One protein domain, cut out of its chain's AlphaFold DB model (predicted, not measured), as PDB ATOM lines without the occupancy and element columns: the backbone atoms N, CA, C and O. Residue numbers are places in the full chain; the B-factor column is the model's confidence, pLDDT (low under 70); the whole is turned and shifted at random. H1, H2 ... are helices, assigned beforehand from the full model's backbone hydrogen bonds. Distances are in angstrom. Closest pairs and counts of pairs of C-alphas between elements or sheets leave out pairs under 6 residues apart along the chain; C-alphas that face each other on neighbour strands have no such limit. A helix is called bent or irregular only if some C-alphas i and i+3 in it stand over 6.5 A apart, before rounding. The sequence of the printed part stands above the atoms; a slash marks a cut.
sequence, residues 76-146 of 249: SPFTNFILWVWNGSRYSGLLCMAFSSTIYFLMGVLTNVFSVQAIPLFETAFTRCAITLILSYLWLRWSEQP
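This is residues 76 to 146 of the 249 residues of the protein "EamA domain-containing protein" of Phaseolus angularis (UniProt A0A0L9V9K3). Two long helices, H2 and H3, make an open V: they come near each other at the end where the short link of residues 115 to 120 joins them, and they spread apart away from it. The short helix H1 sits at the mouth of the V, at the far end of H2, where it makes a corner with the beginning of H2, and the space between the long arms is largely empty. The printed part has 71 residues with three named helices, in the order H1, H2, H3, and no named strand; the class is all helix. The whole is loose, with a radius of gyration of the C-alphas of 15.2 A, and elongated, spanning 44 by 28 by 19 A.

The longest helix is H2, residues 92 to 114. H3, residues 121 to 142, is close to H2 but not clearly touching it; their closest C-alphas, those of Thr 111 and Thr 124, are 7.3 A apart. H2 and H3 run opposite ways at a steep tilt of 40 degrees, and their centres are 14.0 A apart. H1, residues 77 to 86, touches H2, which meets it with residues 92 to 96 alone; the closest C-alphas are those of Val 85 and Ser 92, 5.2 A apart. H1 and H2 run opposite ways at a steep tilt of 55 degrees. H1 and H3 are apart. Residues 97 to 106 of H2 and residues 132 to 141 of H3 stand free. In H1, H2 and H3 every O i to N i+4 pair is within hydrogen-bond range.

H2 runs from C-alpha 92 at (-53.008, -36.359, 55.939) to C-alpha 114 at (-28.057, -44.831, 36.817), 32.6 A. H3 has 22 residues, Leu 121 to Trp 142, and measures 31.8 A from first to last C-alpha; it ends with C-alpha 142 at (-53.731, -31.185, 37.596). H1 has 10 residues, Pro 77 to Trp 86, and measures 14.2 A; it begins with C-alpha 77 at (-57.920, -43.543, 41.439). None of the three helices is bent or irregular.

The two C-alphas farthest apart are those of Gly 88 and Ala 118, at 44.7 A. The C-alphas of Ser 76 and Pro 146, the first and last printed residues, are 22.1 A apart. The printed part has no cut. The link from H1 to H2 is tight, with 5 residues, and the link from H2 to H3 is short, with 6 residues. The mean pLDDT of the printed part is 75.3, and 23 residues are under 70: residues 76 to 84, 86 to 88, 114 to 119 and 142 to 146.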
ATOM      1  N   SER A  76     -58.839 -41.052  37.259       54.56
ATOM      2  CA  SER A  76     -57.943 -42.033  37.866       54.56
ATOM      3  C   SER A  76     -58.093 -42.148  39.400       54.56
ATOM      4  O   SER A  76     -58.282 -41.138  40.092       54.56
ATOM      5  N   PRO A  77     -57.925 -43.349  39.982       59.97
ATOM      6  CA  PRO A  77     -57.920 -43.543  41.439       59.97
ATOM      7  C   PRO A  77     -56.896 -42.640  42.151       59.97
ATOM      8  O   PRO A  77     -57.069 -42.293  43.316       59.97
ATOM      9  N   PHE A  78     -55.866 -42.191  41.429       63.19
ATOM     10  CA  PHE A  78     -54.842 -41.272  41.911       63.19
ATOM     11  C   PHE A  78     -55.371 -39.872  42.219       63.19
ATOM     12  O   PHE A  78     -54.997 -39.308  43.241       63.19
ATOM     13  N   THR A  79     -56.271 -39.321  41.404       68.38
ATOM     14  CA  THR A  79     -56.885 -38.011  41.677       68.38
ATOM     15  C   THR A  79     -57.760 -38.055  42.928       68.38
ATOM     16  O   THR A  79     -57.651 -37.172  43.773       68.38
ATOM     17  N   ASN A  80     -58.534 -39.131  43.116       67.25
ATOM     18  CA  ASN A  80     -59.304 -39.364  44.343       67.25
ATOM     19  C   ASN A  80     -58.398 -39.554  45.566       67.25
ATOM     20  O   ASN A  80     -58.683 -39.020  46.635       67.25
ATOM     21  N   PHE A  81     -57.273 -40.256  45.408       68.88
ATOM     22  CA  PHE A  81     -56.284 -40.422  46.471       68.88
ATOM     23  C   PHE A  81     -55.613 -39.096  46.850       68.88
ATOM     24  O   PHE A  81     -55.455 -38.810  48.031       68.88
ATOM     25  N   ILE A  82     -55.267 -38.258  45.871       69.81
ATOM     26  CA  ILE A  82     -54.681 -36.929  46.094       69.81
ATOM     27  C   ILE A  82     -55.683 -36.009  46.796       69.81
ATOM     28  O   ILE A  82     -55.325 -35.338  47.763       69.81
ATOM     29  N   LEU A  83     -56.944 -36.022  46.363       68.06
ATOM     30  CA  LEU A  83     -58.008 -35.233  46.977       68.06
ATOM     31  C   LEU A  83     -58.290 -35.728  48.401       68.06
ATOM     32  O   LEU A  83     -58.421 -34.913  49.302       68.06
ATOM     33  N   TRP A  84     -58.265 -37.042  48.644       67.12
ATOM     34  CA  TRP A  84     -58.390 -37.643  49.977       67.12
ATOM     35  C   TRP A  84     -57.199 -37.334  50.898       67.12
ATOM     36  O   TRP A  84     -57.400 -36.981  52.060       67.12
ATOM     37  N   VAL A  85     -55.966 -37.388  50.379       71.56
ATOM     38  CA  VAL A  85     -54.751 -36.954  51.088       71.56
ATOM     39  C   VAL A  85     -54.840 -35.471  51.438       71.56
ATOM     40  O   VAL A  85     -54.392 -35.084  52.513       71.56
ATOM     41  N   TRP A  86     -55.443 -34.643  50.586       67.69
ATOM     42  CA  TRP A  86     -55.601 -33.208  50.834       67.69
ATOM     43  C   TRP A  86     -56.837 -32.853  51.680       67.69
ATOM     44  O   TRP A  86     -56.890 -31.778  52.277       67.69
ATOM     45  N   ASN A  87     -57.826 -33.747  51.784       66.62
ATOM     46  CA  ASN A  87     -59.096 -33.500  52.469       66.62
ATOM     47  C   ASN A  87     -58.986 -33.688  53.989       66.62
ATOM     48  O   ASN A  87     -59.632 -34.561  54.568       66.62
ATOM     49  N   GLY A  88     -58.125 -32.888  54.630       62.38
ATOM     50  CA  GLY A  88     -58.196 -32.514  56.050       62.38
ATOM     51  C   GLY A  88     -58.208 -33.634  57.099       62.38
ATOM     52  O   GLY A  88     -58.394 -33.354  58.285       62.38
ATOM     53  N   SER A  89     -58.027 -34.895  56.709       74.06
ATOM     54  CA  SER A  89     -58.016 -36.020  57.635       74.06
ATOM     55  C   SER A  89     -56.832 -35.880  58.587       74.06
ATOM     56  O   SER A  89     -55.745 -35.455  58.194       74.06
ATOM     57  N   ARG A  90     -57.018 -36.274  59.851       77.00
ATOM     58  CA  ARG A  90     -56.001 -36.160  60.915       77.00
ATOM     59  C   ARG A  90     -54.670 -36.847  60.559       77.00
ATOM     60  O   ARG A  90     -53.643 -36.502  61.129       77.00
ATOM     61  N   TYR A  91     -54.685 -37.768  59.592       81.00
ATOM     62  CA  TYR A  91     -53.525 -38.526  59.113       81.00
ATOM     63  C   TYR A  91     -52.916 -38.007  57.801       81.00
ATOM     64  O   TYR A  91     -51.925 -38.568  57.335       81.00
ATOM     65  N   SER A  92     -53.466 -36.941  57.212       79.69
ATOM     66  CA  SER A  92     -53.008 -36.359  55.939       79.69
ATOM     67  C   SER A  92     -51.506 -36.044  55.947       79.69
ATOM     68  O   SER A  92     -50.784 -36.440  55.034       79.69
ATOM     69  N   GLY A  93     -51.005 -35.429  57.024       86.44
ATOM     70  CA  GLY A  93     -49.579 -35.115  57.160       86.44
ATOM     71  C   GLY A  93     -48.692 -36.362  57.212       86.44
ATOM     72  O   GLY A  93     -47.654 -36.405  56.556       86.44
ATOM     73  N   LEU A  94     -49.126 -37.406  57.929       86.44
ATOM     74  CA  LEU A  94     -48.386 -38.666  58.037       86.44
ATOM     75  C   LEU A  94     -48.326 -39.390  56.683       86.44
ATOM     76  O   LEU A  94     -47.266 -39.859  56.273       86.44
ATOM     77  N   LEU A  95     -49.450 -39.432  55.963       85.50
ATOM     78  CA  LEU A  95     -49.535 -40.002  54.618       85.50
ATOM     79  C   LEU A  95     -48.693 -39.215  53.610       85.50
ATOM     80  O   LEU A  95     -47.980 -39.820  52.814       85.50
ATOM     81  N   CYS A  96     -48.717 -37.882  53.673       82.12
ATOM     82  CA  CYS A  96     -47.873 -37.026  52.841       82.12
ATOM     83  C   CYS A  96     -46.380 -37.274  53.109       82.12
ATOM     84  O   CYS A  96     -45.585 -37.366  52.169       82.12
ATOM     85  N   MET A  97     -46.001 -37.451  54.379       88.19
ATOM     86  CA  MET A  97     -44.629 -37.768  54.772       88.19
ATOM     87  C   MET A  97     -44.200 -39.151  54.268       88.19
ATOM     88  O   MET A  97     -43.128 -39.279  53.676       88.19
ATOM     89  N   ALA A  98     -45.052 -40.167  54.429       90.44
ATOM     90  CA  ALA A  98     -44.792 -41.516  53.930       90.44
ATOM     91  C   ALA A  98     -44.652 -41.530  52.401       90.44
ATOM     92  O   ALA A  98     -43.681 -42.068  51.870       90.44
ATOM     93  N   PHE A  99     -45.571 -40.874  51.691       86.94
ATOM     94  CA  PHE A  99     -45.536 -40.776  50.234       86.94
ATOM     95  C   PHE A  99     -44.286 -40.041  49.739       86.94
ATOM     96  O   PHE A  99     -43.603 -40.520  48.833       86.94
ATOM     97  N   SER A 100     -43.924 -38.930  50.391       85.94
ATOM     98  CA  SER A 100     -42.682 -38.206  50.104       85.94
ATOM     99  C   SER A 100     -41.461 -39.100  50.311       85.94
ATOM    100  O   SER A 100     -40.592 -39.149  49.444       85.94
ATOM    101  N   SER A 101     -41.407 -39.858  51.411       90.69
ATOM    102  CA  SER A 101     -40.304 -40.782  51.693       90.69
ATOM    103  C   SER A 101     -40.172 -41.867  50.624       90.69
ATOM    104  O   SER A 101     -39.060 -42.160  50.187       90.69
ATOM    105  N   THR A 102     -41.286 -42.436  50.159       88.62
ATOM    106  CA  THR A 102     -41.279 -43.445  49.090       88.62
ATOM    107  C   THR A 102     -40.779 -42.866  47.769       88.62
ATOM    108  O   THR A 102     -39.955 -43.491  47.103       88.62
ATOM    109  N   ILE A 103     -41.212 -41.653  47.402       86.31
ATOM    110  CA  ILE A 103     -40.715 -40.967  46.198       86.31
ATOM    111  C   ILE A 103     -39.214 -40.689  46.315       86.31
ATOM    112  O   ILE A 103     -38.472 -40.949  45.370       86.31
ATOM    113  N   TYR A 104     -38.753 -40.190  47.465       84.31
ATOM    114  CA  TYR A 104     -37.332 -39.927  47.703       84.31
ATOM    115  C   TYR A 104     -36.494 -41.203  47.650       84.31
ATOM    116  O   TYR A 104     -35.413 -41.199  47.064       84.31
ATOM    117  N   PHE A 105     -37.001 -42.300  48.214       89.06
ATOM    118  CA  PHE A 105     -36.360 -43.605  48.120       89.06
ATOM    119  C   PHE A 105     -36.255 -44.062  46.664       89.06
ATOM    120  O   PHE A 105     -35.163 -44.391  46.206       89.06
ATOM    121  N   LEU A 106     -37.357 -44.007  45.909       86.44
ATOM    122  CA  LEU A 106     -37.375 -44.398  44.502       86.44
ATOM    123  C   LEU A 106     -36.420 -43.533  43.669       86.44
ATOM    124  O   LEU A 106     -35.646 -44.053  42.873       86.44
ATOM    125  N   MET A 107     -36.402 -42.221  43.911       81.75
ATOM    126  CA  MET A 107     -35.468 -41.280  43.292       81.75
ATOM    127  C   MET A 107     -34.007 -41.626  43.610       81.75
ATOM    128  O   MET A 107     -33.154 -41.614  42.717       81.75
ATOM    129  N   GLY A 108     -33.717 -41.963  44.869       81.81
ATOM    130  CA  GLY A 108     -32.391 -42.379  45.320       81.81
ATOM    131  C   GLY A 108     -31.934 -43.677  44.659       81.81
ATOM    132  O   GLY A 108     -30.819 -43.734  44.144       81.81
ATOM    133  N   VAL A 109     -32.809 -44.683  44.604       84.75
ATOM    134  CA  VAL A 109     -32.541 -45.966  43.937       84.75
ATOM    135  C   VAL A 109     -32.313 -45.764  42.444       84.75
ATOM    136  O   VAL A 109     -31.307 -46.238  41.929       84.75
ATOM    137  N   LEU A 110     -33.181 -45.010  41.761       78.69
ATOM    138  CA  LEU A 110     -33.011 -44.692  40.341       78.69
ATOM    139  C   LEU A 110     -31.665 -44.003  40.103       78.69
ATOM    140  O   LEU A 110     -30.893 -44.445  39.261       78.69
ATOM    141  N   THR A 111     -31.330 -42.982  40.893       75.00
ATOM    142  CA  THR A 111     -30.037 -42.287  40.776       75.00
ATOM    143  C   THR A 111     -28.861 -43.231  40.967       75.00
ATOM    144  O   THR A 111     -27.884 -43.125  40.236       75.00
ATOM    145  N   ASN A 112     -28.937 -44.143  41.935       75.56
ATOM    146  CA  ASN A 112     -27.867 -45.091  42.227       75.56
ATOM    147  C   ASN A 112     -27.690 -46.107  41.086       75.56
ATOM    148  O   ASN A 112     -26.582 -46.304  40.601       75.56
ATOM    149  N   VAL A 113     -28.796 -46.659  40.577       77.44
ATOM    150  CA  VAL A 113     -28.795 -47.569  39.419       77.44
ATOM    151  C   VAL A 113     -28.254 -46.877  38.163       77.44
ATOM    152  O   VAL A 113     -27.478 -47.475  37.424       77.44
ATOM    153  N   PHE A 114     -28.600 -45.607  37.935       68.75
ATOM    154  CA  PHE A 114     -28.057 -44.831  36.817       68.75
ATOM    155  C   PHE A 114     -26.600 -44.376  37.046       68.75
ATOM    156  O   PHE A 114     -25.856 -44.239  36.079       68.75
ATOM    157  N   SER A 115     -26.150 -44.219  38.298       63.66
ATOM    158  CA  SER A 115     -24.772 -43.812  38.655       63.66
ATOM    159  C   SER A 115     -23.717 -44.912  38.476       63.66
ATOM    160  O   SER A 115     -22.555 -44.703  38.817       63.66
ATOM    161  N   VAL A 116     -24.082 -46.079  37.931       59.97
ATOM    162  CA  VAL A 116     -23.114 -47.118  37.529       59.97
ATOM    163  C   VAL A 116     -22.201 -46.616  36.396       59.97
ATOM    164  O   VAL A 116     -21.075 -47.088  36.248       59.97
ATOM    165  N   GLN A 117     -22.630 -45.595  35.647       57.34
ATOM    166  CA  GLN A 117     -21.761 -44.795  34.785       57.34
ATOM    167  C   GLN A 117     -21.262 -43.577  35.581       57.34
ATOM    168  O   GLN A 117     -22.045 -42.974  36.309       57.34
ATOM    169  N   ALA A 118     -19.983 -43.200  35.452       55.19
ATOM    170  CA  ALA A 118     -19.369 -42.051  36.135       55.19
ATOM    171  C   ALA A 118     -19.979 -40.714  35.670       55.19
ATOM    172  O   ALA A 118     -19.385 -39.957  34.905       55.19
ATOM    173  N   ILE A 119     -21.204 -40.455  36.103       58.81
ATOM    174  CA  ILE A 119     -21.973 -39.275  35.759       58.81
ATOM    175  C   ILE A 119     -21.469 -38.122  36.637       58.81
ATOM    176  O   ILE A 119     -21.392 -38.266  37.863       58.81
ATOM    177  N   PRO A 120     -21.098 -36.973  36.048       71.69
ATOM    178  CA  PRO A 120     -20.644 -35.818  36.807       71.69
ATOM    179  C   PRO A 120     -21.741 -35.342  37.767       71.69
ATOM    180  O   PRO A 120     -22.914 -35.276  37.410       71.69
ATOM    181  N   LEU A 121     -21.350 -34.921  38.977       70.44
ATOM    182  CA  LEU A 121     -22.236 -34.403  40.040       70.44
ATOM    183  C   LEU A 121     -23.271 -33.371  39.545       70.44
ATOM    184  O   LEU A 121     -24.363 -33.243  40.102       70.44
ATOM    185  N   PHE A 122     -22.920 -32.633  38.491       71.25
ATOM    186  CA  PHE A 122     -23.782 -31.661  37.831       71.25
ATOM    187  C   PHE A 122     -25.024 -32.290  37.186       71.25
ATOM    188  O   PHE A 122     -26.120 -31.753  37.317       71.25
ATOM    189  N   GLU A 123     -24.885 -33.440  36.535       75.31
ATOM    190  CA  GLU A 123     -25.974 -34.108  35.820       75.31
ATOM    191  C   GLU A 123     -26.968 -34.759  36.791       75.31
ATOM    192  O   GLU A 123     -28.184 -34.663  36.603       75.31
ATOM    193  N   THR A 124     -26.486 -35.293  37.917       74.88
ATOM    194  CA  THR A 124     -27.359 -35.720  39.022       74.88
ATOM    195  C   THR A 124     -28.151 -34.547  39.609       74.88
ATOM    196  O   THR A 124     -29.352 -34.672  39.872       74.88
ATOM    197  N   ALA A 125     -27.506 -33.395  39.816       77.75
ATOM    198  CA  ALA A 125     -28.177 -32.207  40.338       77.75
ATOM    199  C   ALA A 125     -29.210 -31.650  39.346       77.75
ATOM    200  O   ALA A 125     -30.340 -31.350  39.738       77.75
ATOM    201  N   PHE A 126     -28.857 -31.589  38.060       80.50
ATOM    202  CA  PHE A 126     -29.760 -31.185  36.988       80.50
ATOM    203  C   PHE A 126     -30.980 -32.104  36.904       80.50
ATOM    204  O   PHE A 126     -32.109 -31.621  36.873       80.50
ATOM    205  N   THR A 127     -30.772 -33.420  36.971       80.25
ATOM    206  CA  THR A 127     -31.855 -34.412  36.945       80.25
ATOM    207  C   THR A 127     -32.822 -34.220  38.115       80.25
ATOM    208  O   THR A 127     -34.036 -34.227  37.914       80.25
ATOM    209  N   ARG A 128     -32.321 -33.953  39.333       79.69
ATOM    210  CA  ARG A 128     -33.177 -33.620  40.492       79.69
ATOM    211  C   ARG A 128     -34.031 -32.383  40.243       79.69
ATOM    212  O   ARG A 128     -35.237 -32.416  40.496       79.69
ATOM    213  N   CYS A 129     -33.429 -31.307  39.742       81.06
ATOM    214  CA  CYS A 129     -34.147 -30.073  39.429       81.06
ATOM    215  C   CYS A 129     -35.178 -30.282  38.312       81.06
ATOM    216  O   CYS A 129     -36.306 -29.812  38.440       81.06
ATOM    217  N   ALA A 130     -34.830 -31.033  37.263       84.31
ATOM    218  CA  ALA A 130     -35.717 -31.346  36.148       84.31
ATOM    219  C   ALA A 130     -36.923 -32.182  36.599       84.31
ATOM    220  O   ALA A 130     -38.058 -31.811  36.317       84.31
ATOM    221  N   ILE A 131     -36.702 -33.254  37.369       83.12
ATOM    222  CA  ILE A 131     -37.785 -34.082  37.921       83.12
ATOM    223  C   ILE A 131     -38.676 -33.248  38.840       83.12
ATOM    224  O   ILE A 131     -39.897 -33.308  38.718       83.12
ATOM    225  N   THR A 132     -38.091 -32.433  39.723       82.62
ATOM    226  CA  THR A 132     -38.870 -31.567  40.623       82.62
ATOM    227  C   THR A 132     -39.718 -30.569  39.836       82.62
ATOM    228  O   THR A 132     -40.886 -30.370  40.164       82.62
ATOM    229  N   LEU A 133     -39.169 -29.975  38.770       83.62
ATOM    230  CA  LEU A 133     -39.911 -29.079  37.884       83.62
ATOM    231  C   LEU A 133     -41.042 -29.796  37.156       83.62
ATOM    232  O   LEU A 133     -42.156 -29.283  37.140       83.62
ATOM    233  N   ILE A 134     -40.786 -30.975  36.586       84.81
ATOM    234  CA  ILE A 134     -41.801 -31.767  35.882       84.81
ATOM    235  C   ILE A 134     -42.921 -32.157  36.845       84.81
ATOM    236  O   ILE A 134     -44.090 -31.961  36.528       84.81
ATOM    237  N   LEU A 135     -42.581 -32.656  38.035       81.50
ATOM    238  CA  LEU A 135     -43.560 -33.078  39.031       81.50
ATOM    239  C   LEU A 135     -44.374 -31.886  39.548       81.50
ATOM    240  O   LEU A 135     -45.598 -31.966  39.631       81.50
ATOM    241  N   SER A 136     -43.716 -30.752  39.808       79.94
ATOM    242  CA  SER A 136     -44.386 -29.503  40.180       79.94
ATOM    243  C   SER A 136     -45.289 -28.980  39.062       79.94
ATOM    244  O   SER A 136     -46.368 -28.466  39.344       79.94
ATOM    245  N   TYR A 137     -44.867 -29.094  37.802       80.81
ATOM    246  CA  TYR A 137     -45.639 -28.655  36.642       80.81
ATOM    247  C   TYR A 137     -46.855 -29.554  36.396       80.81
ATOM    248  O   TYR A 137     -47.952 -29.048  36.169       80.81
ATOM    249  N   LEU A 138     -46.689 -30.877  36.494       80.81
ATOM    250  CA  LEU A 138     -47.782 -31.847  36.410       80.81
ATOM    251  C   LEU A 138     -48.803 -31.618  37.523       80.81
ATOM    252  O   LEU A 138     -49.998 -31.566  37.246       80.81
ATOM    253  N   TRP A 139     -48.340 -31.407  38.756       75.19
ATOM    254  CA  TRP A 139     -49.211 -31.099  39.891       75.19
ATOM    255  C   TRP A 139     -50.016 -29.815  39.674       75.19
ATOM    256  O   TRP A 139     -51.216 -29.760  39.948       75.19
ATOM    257  N   LEU A 140     -49.360 -28.782  39.145       73.06
ATOM    258  CA  LEU A 140     -49.987 -27.498  38.861       73.06
ATOM    259  C   LEU A 140     -51.002 -27.597  37.717       73.06
ATOM    260  O   LEU A 140     -52.080 -27.016  37.809       73.06
ATOM    261  N   ARG A 141     -50.690 -28.383  36.679       72.50
ATOM    262  CA  ARG A 141     -51.616 -28.685  35.583       72.50
ATOM    263  C   ARG A 141     -52.826 -29.484  36.067       72.50
ATOM    264  O   ARG A 141     -53.923 -29.245  35.579       72.50
ATOM    265  N   TRP A 142     -52.639 -30.395  37.022       68.06
ATOM    266  CA  TRP A 142     -53.731 -31.185  37.596       68.06
ATOM    267  C   TRP A 142     -54.620 -30.410  38.564       68.06
ATOM    268  O   TRP A 142     -55.798 -30.723  38.673       68.06
ATOM    269  N   SER A 143     -54.085 -29.412  39.268       66.81
ATOM    270  CA  SER A 143     -54.855 -28.682  40.283       66.81
ATOM    271  C   SER A 143     -55.854 -27.671  39.701       66.81
ATOM    272  O   SER A 143     -56.573 -27.057  40.480       66.81
ATOM    273  N   GLU A 144     -55.889 -27.454  38.377       60.09
ATOM    274  CA  GLU A 144     -56.731 -26.453  37.680       60.09
ATOM    275  C   GLU A 144     -56.739 -25.050  38.328       60.09
ATOM    276  O   GLU A 144     -57.649 -24.243  38.137       60.09
ATOM    277  N   GLN A 145     -55.699 -24.719  39.096       60.22
ATOM    278  CA  GLN A 145     -55.544 -23.407  39.709       60.22
ATOM    279  C   GLN A 145     -54.869 -22.464  38.710       60.22
ATOM    280  O   GLN A 145     -53.980 -22.894  37.968       60.22
ATOM    281  N   PRO A 146     -55.248 -21.171  38.674       60.03
ATOM    282  CA  PRO A 146     -54.601 -20.205  37.802       60.03
ATOM    283  C   PRO A 146     -53.100 -20.138  38.123       60.03
ATOM    284  O   PRO A 146     -52.675 -19.567  39.124       60.03
TER     285      PRO A 146